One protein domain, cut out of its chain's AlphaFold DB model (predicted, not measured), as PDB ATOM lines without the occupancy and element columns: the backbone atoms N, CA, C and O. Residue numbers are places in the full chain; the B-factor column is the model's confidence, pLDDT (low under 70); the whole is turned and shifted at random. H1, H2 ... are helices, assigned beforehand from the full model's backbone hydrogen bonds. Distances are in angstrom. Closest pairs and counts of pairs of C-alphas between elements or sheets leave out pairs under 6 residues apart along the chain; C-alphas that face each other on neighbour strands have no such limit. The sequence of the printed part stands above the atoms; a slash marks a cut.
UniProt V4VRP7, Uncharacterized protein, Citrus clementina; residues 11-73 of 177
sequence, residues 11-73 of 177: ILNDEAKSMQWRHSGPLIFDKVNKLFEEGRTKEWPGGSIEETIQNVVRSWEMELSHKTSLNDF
ATOM      1  N   ILE A  11      28.301  71.046 -30.400       78.31
ATOM      2  CA  ILE A  11      29.608  71.174 -31.050       78.31
ATOM      3  C   ILE A  11      29.581  71.007 -32.575       78.31
ATOM      4  O   ILE A  11      30.486  71.545 -33.215       78.31
ATOM      5  N   LEU A  12      28.575  70.305 -33.124       73.94
ATOM      6  CA  LEU A  12      28.365  70.102 -34.565       73.94
ATOM      7  C   LEU A  12      27.931  71.391 -35.277       73.94
ATOM      8  O   LEU A  12      28.138  71.540 -36.479       73.94
ATOM      9  N   ASN A  13      27.344  72.335 -34.540       67.94
ATOM     10  CA  ASN A  13      26.793  73.562 -35.112       67.94
ATOM     11  C   ASN A  13      27.896  74.562 -35.503       67.94
ATOM     12  O   ASN A  13      27.682  75.402 -36.372       67.94
ATOM     13  N   ASP A  14      29.086  74.419 -34.907       66.19
ATOM     14  CA  ASP A  14      30.240  75.311 -35.067       66.19
ATOM     15  C   ASP A  14      31.422  74.615 -35.775       66.19
ATOM     16  O   ASP A  14      32.593  74.845 -35.440       66.19
ATOM     17  N   GLU A  15      31.161  73.675 -36.686       68.00
ATOM     18  CA  GLU A  15      32.225  72.914 -37.352       68.00
ATOM     19  C   GLU A  15      32.711  73.573 -38.649       68.00
ATOM     20  O   GLU A  15      31.945  73.977 -39.525       68.00
ATOM     21  N   ALA A  16      34.037  73.695 -38.767       62.19
ATOM     22  CA  ALA A  16      34.689  74.294 -39.921       62.19
ATOM     23  C   ALA A  16      34.545  73.406 -41.168       62.19
ATOM     24  O   ALA A  16      34.681  72.185 -41.100       62.19
ATOM     25  N   LYS A  17      34.382  74.030 -42.343       61.19
ATOM     26  CA  LYS A  17      34.275  73.342 -43.649       61.19
ATOM     27  C   LYS A  17      35.466  72.428 -43.992       61.19
ATOM     28  O   LYS A  17      35.356  71.629 -44.913       61.19
ATOM     29  N   SER A  18      36.595  72.562 -43.297       65.31
ATOM     30  CA  SER A  18      37.826  71.791 -43.511       65.31
ATOM     31  C   SER A  18      37.907  70.482 -42.716       65.31
ATOM     32  O   SER A  18      38.890  69.755 -42.862       65.31
ATOM     33  N   MET A  19      36.921  70.184 -41.865       74.75
ATOM     34  CA  MET A  19      36.955  69.028 -40.967       74.75
ATOM     35  C   MET A  19      36.921  67.695 -41.723       74.75
ATOM     36  O   MET A  19      36.185  67.539 -42.700       74.75
ATOM     37  N   GLN A  20      37.722  66.733 -41.262       80.06
ATOM     38  CA  GLN A  20      37.873  65.435 -41.916       80.06
ATOM     39  C   GLN A  20      37.019  64.363 -41.225       80.06
ATOM     40  O   GLN A  20      37.266  63.960 -40.085       80.06
ATOM     41  N   TRP A  21      36.018  63.872 -41.954       83.31
ATOM     42  CA  TRP A  21      35.118  62.808 -41.512       83.31
ATOM     43  C   TRP A  21      35.556  61.456 -42.073       83.31
ATOM     44  O   TRP A  21      35.965  61.359 -43.227       83.31
ATOM     45  N   ARG A  22      35.415  60.389 -41.281       83.00
ATOM     46  CA  ARG A  22      35.660  58.998 -41.704       83.00
ATOM     47  C   ARG A  22      34.702  58.561 -42.805       83.00
ATOM     48  O   ARG A  22      35.080  57.778 -43.671       83.00
ATOM     49  N   HIS A  23      33.469  59.055 -42.767       76.00
ATOM     50  CA  HIS A  23      32.412  58.697 -43.705       76.00
ATOM     51  C   HIS A  23      31.767  59.973 -44.237       76.00
ATOM     52  O   HIS A  23      31.228  60.726 -43.443       76.00
ATOM     53  N   SER A  24      31.875  60.205 -45.548       60.88
ATOM     54  CA  SER A  24      31.179  61.155 -46.445       60.88
ATOM     55  C   SER A  24      30.411  62.380 -45.885       60.88
ATOM     56  O   SER A  24      29.440  62.800 -46.511       60.88
ATOM     57  N   GLY A  25      30.833  62.995 -44.775       66.88
ATOM     58  CA  GLY A  25      30.307  64.261 -44.251       66.88
ATOM     59  C   GLY A  25      29.739  64.209 -42.821       66.88
ATOM     60  O   GLY A  25      29.710  63.148 -42.195       66.88
ATOM     61  N   PRO A  26      29.294  65.368 -42.294       65.44
ATOM     62  CA  PRO A  26      28.706  65.467 -40.963       65.44
ATOM     63  C   PRO A  26      27.418  64.647 -40.882       65.44
ATOM     64  O   PRO A  26      26.571  64.676 -41.779       65.44
ATOM     65  N   LEU A  27      27.281  63.888 -39.799       72.38
ATOM     66  CA  LEU A  27      26.174  62.958 -39.627       72.38
ATOM     67  C   LEU A  27      24.890  63.642 -39.166       72.38
ATOM     68  O   LEU A  27      24.901  64.546 -38.335       72.38
ATOM     69  N   ILE A  28      23.768  63.110 -39.649       81.81
ATOM     70  CA  ILE A  28      22.424  63.462 -39.194       81.81
ATOM     71  C   ILE A  28      22.012  62.461 -38.109       81.81
ATOM     72  O   ILE A  28      21.875  61.265 -38.378       81.81
ATOM     73  N   PHE A  29      21.795  62.943 -36.885       86.50
ATOM     74  CA  PHE A  29      21.485  62.101 -35.722       86.50
ATOM     75  C   PHE A  29      19.987  61.963 -35.421       86.50
ATOM     76  O   PHE A  29      19.631  61.273 -34.468       86.50
ATOM     77  N   ASP A  30      19.096  62.528 -36.242       88.50
ATOM     78  CA  ASP A  30      17.642  62.575 -36.008       88.50
ATOM     79  C   ASP A  30      17.029  61.225 -35.619       88.50
ATOM     80  O   ASP A  30      16.263  61.135 -34.660       88.50
ATOM     81  N   LYS A  31      17.393  60.147 -36.329       89.69
ATOM     82  CA  LYS A  31      16.881  58.796 -36.039       89.69
ATOM     83  C   LYS A  31      17.338  58.287 -34.673       89.69
ATOM     84  O   LYS A  31      16.537  57.724 -33.934       89.69
ATOM     85  N   VAL A  32      18.614  58.486 -34.342       88.19
ATOM     86  CA  VAL A  32      19.192  58.056 -33.060       88.19
ATOM     87  C   VAL A  32      18.614  58.887 -31.918       88.19
ATOM     88  O   VAL A  32      18.280  58.340 -30.871       88.19
ATOM     89  N   ASN A  33      18.444  60.191 -32.130       91.38
ATOM     90  CA  ASN A  33      17.831  61.090 -31.161       91.38
ATOM     91  C   ASN A  33      16.372  60.694 -30.903       91.38
ATOM     92  O   ASN A  33      15.984  60.575 -29.748       91.38
ATOM     93  N   LYS A  34      15.592  60.399 -31.953       92.81
ATOM     94  CA  LYS A  34      14.217  59.902 -31.814       92.81
ATOM     95  C   LYS A  34      14.154  58.619 -30.979       92.81
ATOM     96  O   LYS A  34      13.395  58.569 -30.018       92.81
ATOM     97  N   LEU A  35      14.973  57.617 -31.310       93.06
ATOM     98  CA  LEU A  35      15.018  56.355 -30.561       93.06
ATOM     99  C   LEU A  35      15.426  56.563 -29.100       93.06
ATOM    100  O   LEU A  35      14.909  55.894 -28.209       93.06
ATOM    101  N   PHE A  36      16.349  57.492 -28.842       91.69
ATOM    102  CA  PHE A  36      16.725  57.840 -27.481       91.69
ATOM    103  C   PHE A  36      15.556  58.446 -26.706       91.69
ATOM    104  O   PHE A  36      15.313  58.008 -25.591       91.69
ATOM    105  N   GLU A  37      14.827  59.404 -27.279       93.38
ATOM    106  CA  GLU A  37      13.664  60.015 -26.615       93.38
ATOM    107  C   GLU A  37      12.575  58.978 -26.314       93.38
ATOM    108  O   GLU A  37      12.013  58.978 -25.226       93.38
ATOM    109  N   GLU A  38      12.320  58.056 -27.248       95.12
ATOM    110  CA  GLU A  38      11.349  56.968 -27.067       95.12
ATOM    111  C   GLU A  38      11.772  55.969 -25.974       95.12
ATOM    112  O   GLU A  38      10.920  55.432 -25.269       95.12
ATOM    113  N   GLY A  39      13.076  55.707 -25.830       92.69
ATOM    114  CA  GLY A  39      13.616  54.730 -24.876       92.69
ATOM    115  C   GLY A  39      14.084  55.308 -23.538       92.69
ATOM    116  O   GLY A  39      14.456  54.551 -22.637       92.69
ATOM    117  N   ARG A  40      14.128  56.633 -23.388       91.94
ATOM    118  CA  ARG A  40      14.685  57.284 -22.201       91.94
ATOM    119  C   ARG A  40      13.753  57.116 -21.005       91.94
ATOM    120  O   ARG A  40      12.600  57.521 -21.028       91.94
ATOM    121  N   THR A  41      14.294  56.597 -19.908       93.31
ATOM    122  CA  THR A  41      13.558  56.398 -18.647       93.31
ATOM    123  C   THR A  41      13.704  57.553 -17.659       93.31
ATOM    124  O   THR A  41      13.009  57.588 -16.646       93.31
ATOM    125  N   LYS A  42      14.621  58.495 -17.921       90.25
ATOM    126  CA  LYS A  42      14.919  59.614 -17.024       90.25
ATOM    127  C   LYS A  42      15.189  60.900 -17.787       90.25
ATOM    128  O   LYS A  42      16.042  60.932 -18.669       90.25
ATOM    129  N   GLU A  43      14.498  61.964 -17.398       91.75
ATOM    130  CA  GLU A  43      14.730  63.304 -17.925       91.75
ATOM    131  C   GLU A  43      15.576  64.119 -16.952       91.75
ATOM    132  O   GLU A  43      15.309  64.155 -15.750       91.75
ATOM    133  N   TRP A  44      16.614  64.760 -17.479       93.50
ATOM    134  CA  TRP A  44      17.488  65.626 -16.701       93.50
ATOM    135  C   TRP A  44      16.975  67.065 -16.766       93.50
ATOM    136  O   TRP A  44      16.596  67.509 -17.852       93.50
ATOM    137  N   PRO A  45      16.965  67.806 -15.644       95.00
ATOM    138  CA  PRO A  45      16.675  69.231 -15.675       95.00
ATOM    139  C   PRO A  45      17.649  69.970 -16.599       95.00
ATOM    140  O   PRO A  45      18.844  69.666 -16.613       95.00
ATOM    141  N   GLY A  46      17.144  70.959 -17.334       92.81
ATOM    142  CA  GLY A  46      17.976  71.802 -18.191       92.81
ATOM    143  C   GLY A  46      19.057  72.530 -17.387       92.81
ATOM    144  O   GLY A  46      18.770  73.103 -16.336       92.81
ATOM    145  N   GLY A  47      20.298  72.493 -17.865       91.25
ATOM    146  CA  GLY A  47      21.472  73.060 -17.197       91.25
ATOM    147  C   GLY A  47      22.026  72.209 -16.050       91.25
ATOM    148  O   GLY A  47      22.948  72.647 -15.363       91.25
ATOM    149  N   SER A  48      21.486  71.008 -15.820       95.81
ATOM    150  CA  SER A  48      22.010  70.089 -14.804       95.81
ATOM    151  C   SER A  48      23.363  69.486 -15.202       95.81
ATOM    152  O   SER A  48      23.747  69.438 -16.379       95.81
ATOM    153  N   ILE A  49      24.097  68.986 -14.203       95.38
ATOM    154  CA  ILE A  49      25.358  68.277 -14.442       95.38
ATOM    155  C   ILE A  49      25.108  66.971 -15.197       95.38
ATOM    156  O   ILE A  49      25.899  66.599 -16.055       95.38
ATOM    157  N   GLU A  50      23.987  66.303 -14.940       94.19
ATOM    158  CA  GLU A  50      23.617  65.058 -15.602       94.19
ATOM    159  C   GLU A  50      23.298  65.274 -17.083       94.19
ATOM    160  O   GLU A  50      23.767  64.505 -17.925       94.19
ATOM    161  N   GLU A  51      22.576  66.348 -17.421       93.75
ATOM    162  CA  GLU A  51      22.380  66.751 -18.818       93.75
ATOM    163  C   GLU A  51      23.725  67.063 -19.490       93.75
ATOM    164  O   GLU A  51      23.998  66.596 -20.599       93.75
ATOM    165  N   THR A  52      24.593  67.800 -18.794       93.06
ATOM    166  CA  THR A  52      25.924  68.160 -19.296       93.06
ATOM    167  C   THR A  52      26.764  66.917 -19.582       93.06
ATOM    168  O   THR A  52      27.290  66.773 -20.684       93.06
ATOM    169  N   ILE A  53      26.852  65.982 -18.630       93.12
ATOM    170  CA  ILE A  53      27.588  64.720 -18.781       93.12
ATOM    171  C   ILE A  53      27.033  63.918 -19.959       93.12
ATOM    172  O   ILE A  53      27.804  63.445 -20.794       93.12
ATOM    173  N   GLN A  54      25.708  63.800 -20.073       92.94
ATOM    174  CA  GLN A  54      25.076  63.101 -21.188       92.94
ATOM    175  C   GLN A  54      25.488  63.701 -22.541       92.94
ATOM    176  O   GLN A  54      25.856  62.966 -23.460       92.94
ATOM    177  N   ASN A  55      25.435  65.025 -22.673       93.12
ATOM    178  CA  ASN A  55      25.761  65.712 -23.922       93.12
ATOM    179  C   ASN A  55      27.260  65.617 -24.248       93.12
ATOM    180  O   ASN A  55      27.624  65.423 -25.411       93.12
ATOM    181  N   VAL A  56      28.130  65.670 -23.230       93.31
ATOM    182  CA  VAL A  56      29.579  65.456 -23.377       93.31
ATOM    183  C   VAL A  56      29.874  64.050 -23.891       93.31
ATOM    184  O   VAL A  56      30.586  63.918 -24.881       93.31
ATOM    185  N   VAL A  57      29.290  63.007 -23.289       92.62
ATOM    186  CA  VAL A  57      29.506  61.614 -23.722       92.62
ATOM    187  C   VAL A  57      29.018  61.406 -25.156       92.62
ATOM    188  O   VAL A  57      29.752  60.874 -25.982       92.62
ATOM    189  N   ARG A  58      27.824  61.904 -25.499       91.44
ATOM    190  CA  ARG A  58      27.275  61.804 -26.866       91.44
ATOM    191  C   ARG A  58      28.131  62.508 -27.911       91.44
ATOM    192  O   ARG A  58      28.204  62.053 -29.054       91.44
ATOM    193  N   SER A  59      28.705  63.644 -27.535       91.75
ATOM    194  CA  SER A  59      29.620  64.400 -28.382       91.75
ATOM    195  C   SER A  59      30.933  63.638 -28.546       91.75
ATOM    196  O   SER A  59      31.370  63.436 -29.673       91.75
ATOM    197  N   TRP A  60      31.501  63.124 -27.453       91.50
ATOM    198  CA  TRP A  60      32.734  62.340 -27.463       91.50
ATOM    199  C   TRP A  60      32.623  61.073 -28.317       91.50
ATOM    200  O   TRP A  60      33.468  60.845 -29.178       91.50
ATOM    201  N   GLU A  61      31.558  60.284 -28.152       90.19
ATOM    202  CA  GLU A  61      31.317  59.078 -28.961       90.19
ATOM    203  C   GLU A  61      31.207  59.395 -30.457       90.19
ATOM    204  O   GLU A  61      31.729  58.652 -31.297       90.19
ATOM    205  N   MET A  62      30.539  60.503 -30.800       89.50
ATOM    206  CA  MET A  62      30.441  60.978 -32.178       89.50
ATOM    207  C   MET A  62      31.822  61.331 -32.730       89.50
ATOM    208  O   MET A  62      32.166  60.824 -33.800       89.50
ATOM    209  N   GLU A  63      32.604  62.146 -32.010       89.56
ATOM    210  CA  GLU A  63      33.948  62.552 -32.435       89.56
ATOM    211  C   GLU A  63      34.835  61.326 -32.635       89.56
ATOM    212  O   GLU A  63      35.431  61.156 -33.698       89.56
ATOM    213  N   LEU A  64      34.834  60.419 -31.658       88.75
ATOM    214  CA  LEU A  64      35.644  59.211 -31.673       88.75
ATOM    215  C   LEU A  64      35.341  58.300 -32.865       88.75
ATOM    216  O   LEU A  64      36.257  57.800 -33.522       88.75
ATOM    217  N   SER A  65      34.057  58.097 -33.142       86.75
ATOM    218  CA  SER A  65      33.608  57.142 -34.156       86.75
ATOM    219  C   SER A  65      33.663  57.708 -35.574       86.75
ATOM    220  O   SER A  65      33.732  56.933 -36.525       86.75
ATOM    221  N   HIS A  66      33.642  59.037 -35.741       86.19
ATOM    222  CA  HIS A  66      33.423  59.655 -37.053       86.19
ATOM    223  C   HIS A  66      34.490  60.651 -37.489       86.19
ATOM    224  O   HIS A  66      34.628  60.846 -38.695       86.19
ATOM    225  N   LYS A  67      35.273  61.255 -36.592       87.31
ATOM    226  CA  LYS A  67      36.400  62.114 -36.991       87.31
ATOM    227  C   LYS A  67      37.647  61.262 -37.234       87.31
ATOM    228  O   LYS A  67      37.862  60.233 -36.586       87.31
ATOM    229  N   THR A  68      38.461  61.654 -38.214       86.75
ATOM    230  CA  THR A  68      39.727  60.961 -38.530       86.75
ATOM    231  C   THR A  68      40.916  61.538 -37.765       86.75
ATOM    232  O   THR A  68      41.854  60.806 -37.462       86.75
ATOM    233  N   SER A  69      40.878  62.833 -37.448       85.44
ATOM    234  CA  SER A  69      41.957  63.571 -36.791       85.44
ATOM    235  C   SER A  69      41.622  63.842 -35.326       85.44
ATOM    236  O   SER A  69      40.582  64.425 -35.031       85.44
ATOM    237  N   LEU A  70      42.529  63.486 -34.408       84.75
ATOM    238  CA  LEU A  70      42.397  63.818 -32.981       84.75
ATOM    239  C   LEU A  70      42.477  65.328 -32.713       84.75
ATOM    240  O   LEU A  70      41.918  65.799 -31.730       84.75
ATOM    241  N   ASN A  71      43.120  66.099 -33.596       85.81
ATOM    242  CA  ASN A  71      43.203  67.557 -33.451       85.81
ATOM    243  C   ASN A  71      41.846  68.250 -33.659       85.81
ATOM    244  O   ASN A  71      41.684  69.398 -33.254       85.81
ATOM    245  N   ASP A  72      40.875  67.554 -34.258       86.25
ATOM    246  CA  ASP A  72      39.526  68.076 -34.491       86.25
ATOM    247  C   ASP A  72      38.568  67.766 -33.321       86.25
ATOM    248  O   ASP A  72      37.384  68.122 -33.377       86.25
ATOM    249  N   PHE A  73      39.049  67.076 -32.276       88.00
ATOM    250  CA  PHE A  73      38.252  66.715 -31.105       88.00
ATOM    251  C   PHE A  73      38.165  67.911 -30.164       88.00
ATOM    252  O   PHE A  73      39.177  68.439 -29.709       88.00
TER     253      PHE A  73
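Overview. This is residues 11 to 73 of the 177 residues of an uncharacterized protein of Citrus clementina (UniProt V4VRP7). This is an open, elongated frame of helices: the long helix H3 makes one long side, and H2 stands on the other side across a gap, with no contact between them. The link of residues 40 to 48 joins them round one end, the long stretch of residues 15 to 29 turns round the other end, and the short helix H1 lies near H3. The printed part has 63 residues with three named helices, in the order H1, H2, H3, and no named strand; its class is all helix. The whole is loose, with a radius of gyration of the C-alphas of 13.4 A, and spans 36 by 23 by 17 A.

Along the chain. Find C-alpha 11 at (29.608, 71.174, -31.050); there H1 begins, and it covers residues 11 to 14. Go on to C-alpha 30 at (17.642, 62.575, -36.008), where H2 begins; it covers residues 30 to 39 and is 14.2 A long from first to last C-alpha. H3, residues 49 to 66, is the longest helix at 25.5 A and ends at C-alpha 66 at (33.423, 59.655, -37.053).

Arrangement. Look first at H1 and H3, which are close but not clearly touching: their closest C-alphas, those of Ile 11 and Ser 59, are 7.3 A apart. H1 and H2 are apart, and H2 and H3 are apart. In H2 and H3 every O i to N i+4 pair is within hydrogen-bond range; H1 is too short for such a pair, and its 1 pair of O i and N i+3 is not within range.

Size, cuts and confidence. The C-alphas farthest apart, those of Ser 18 and Thr 41, are 38.0 A apart. The printed part has no cut. H1 to H2 is a long link of 15 residues, and H2 to H3 a short link of 9. Residues 30 to 42, of which 30 to 39 belong to H2, stand free, as do residues 45 to 50. The mean pLDDT of the printed part is 85.4; look for values under 70 at residues 13 to 18 and 24 to 26.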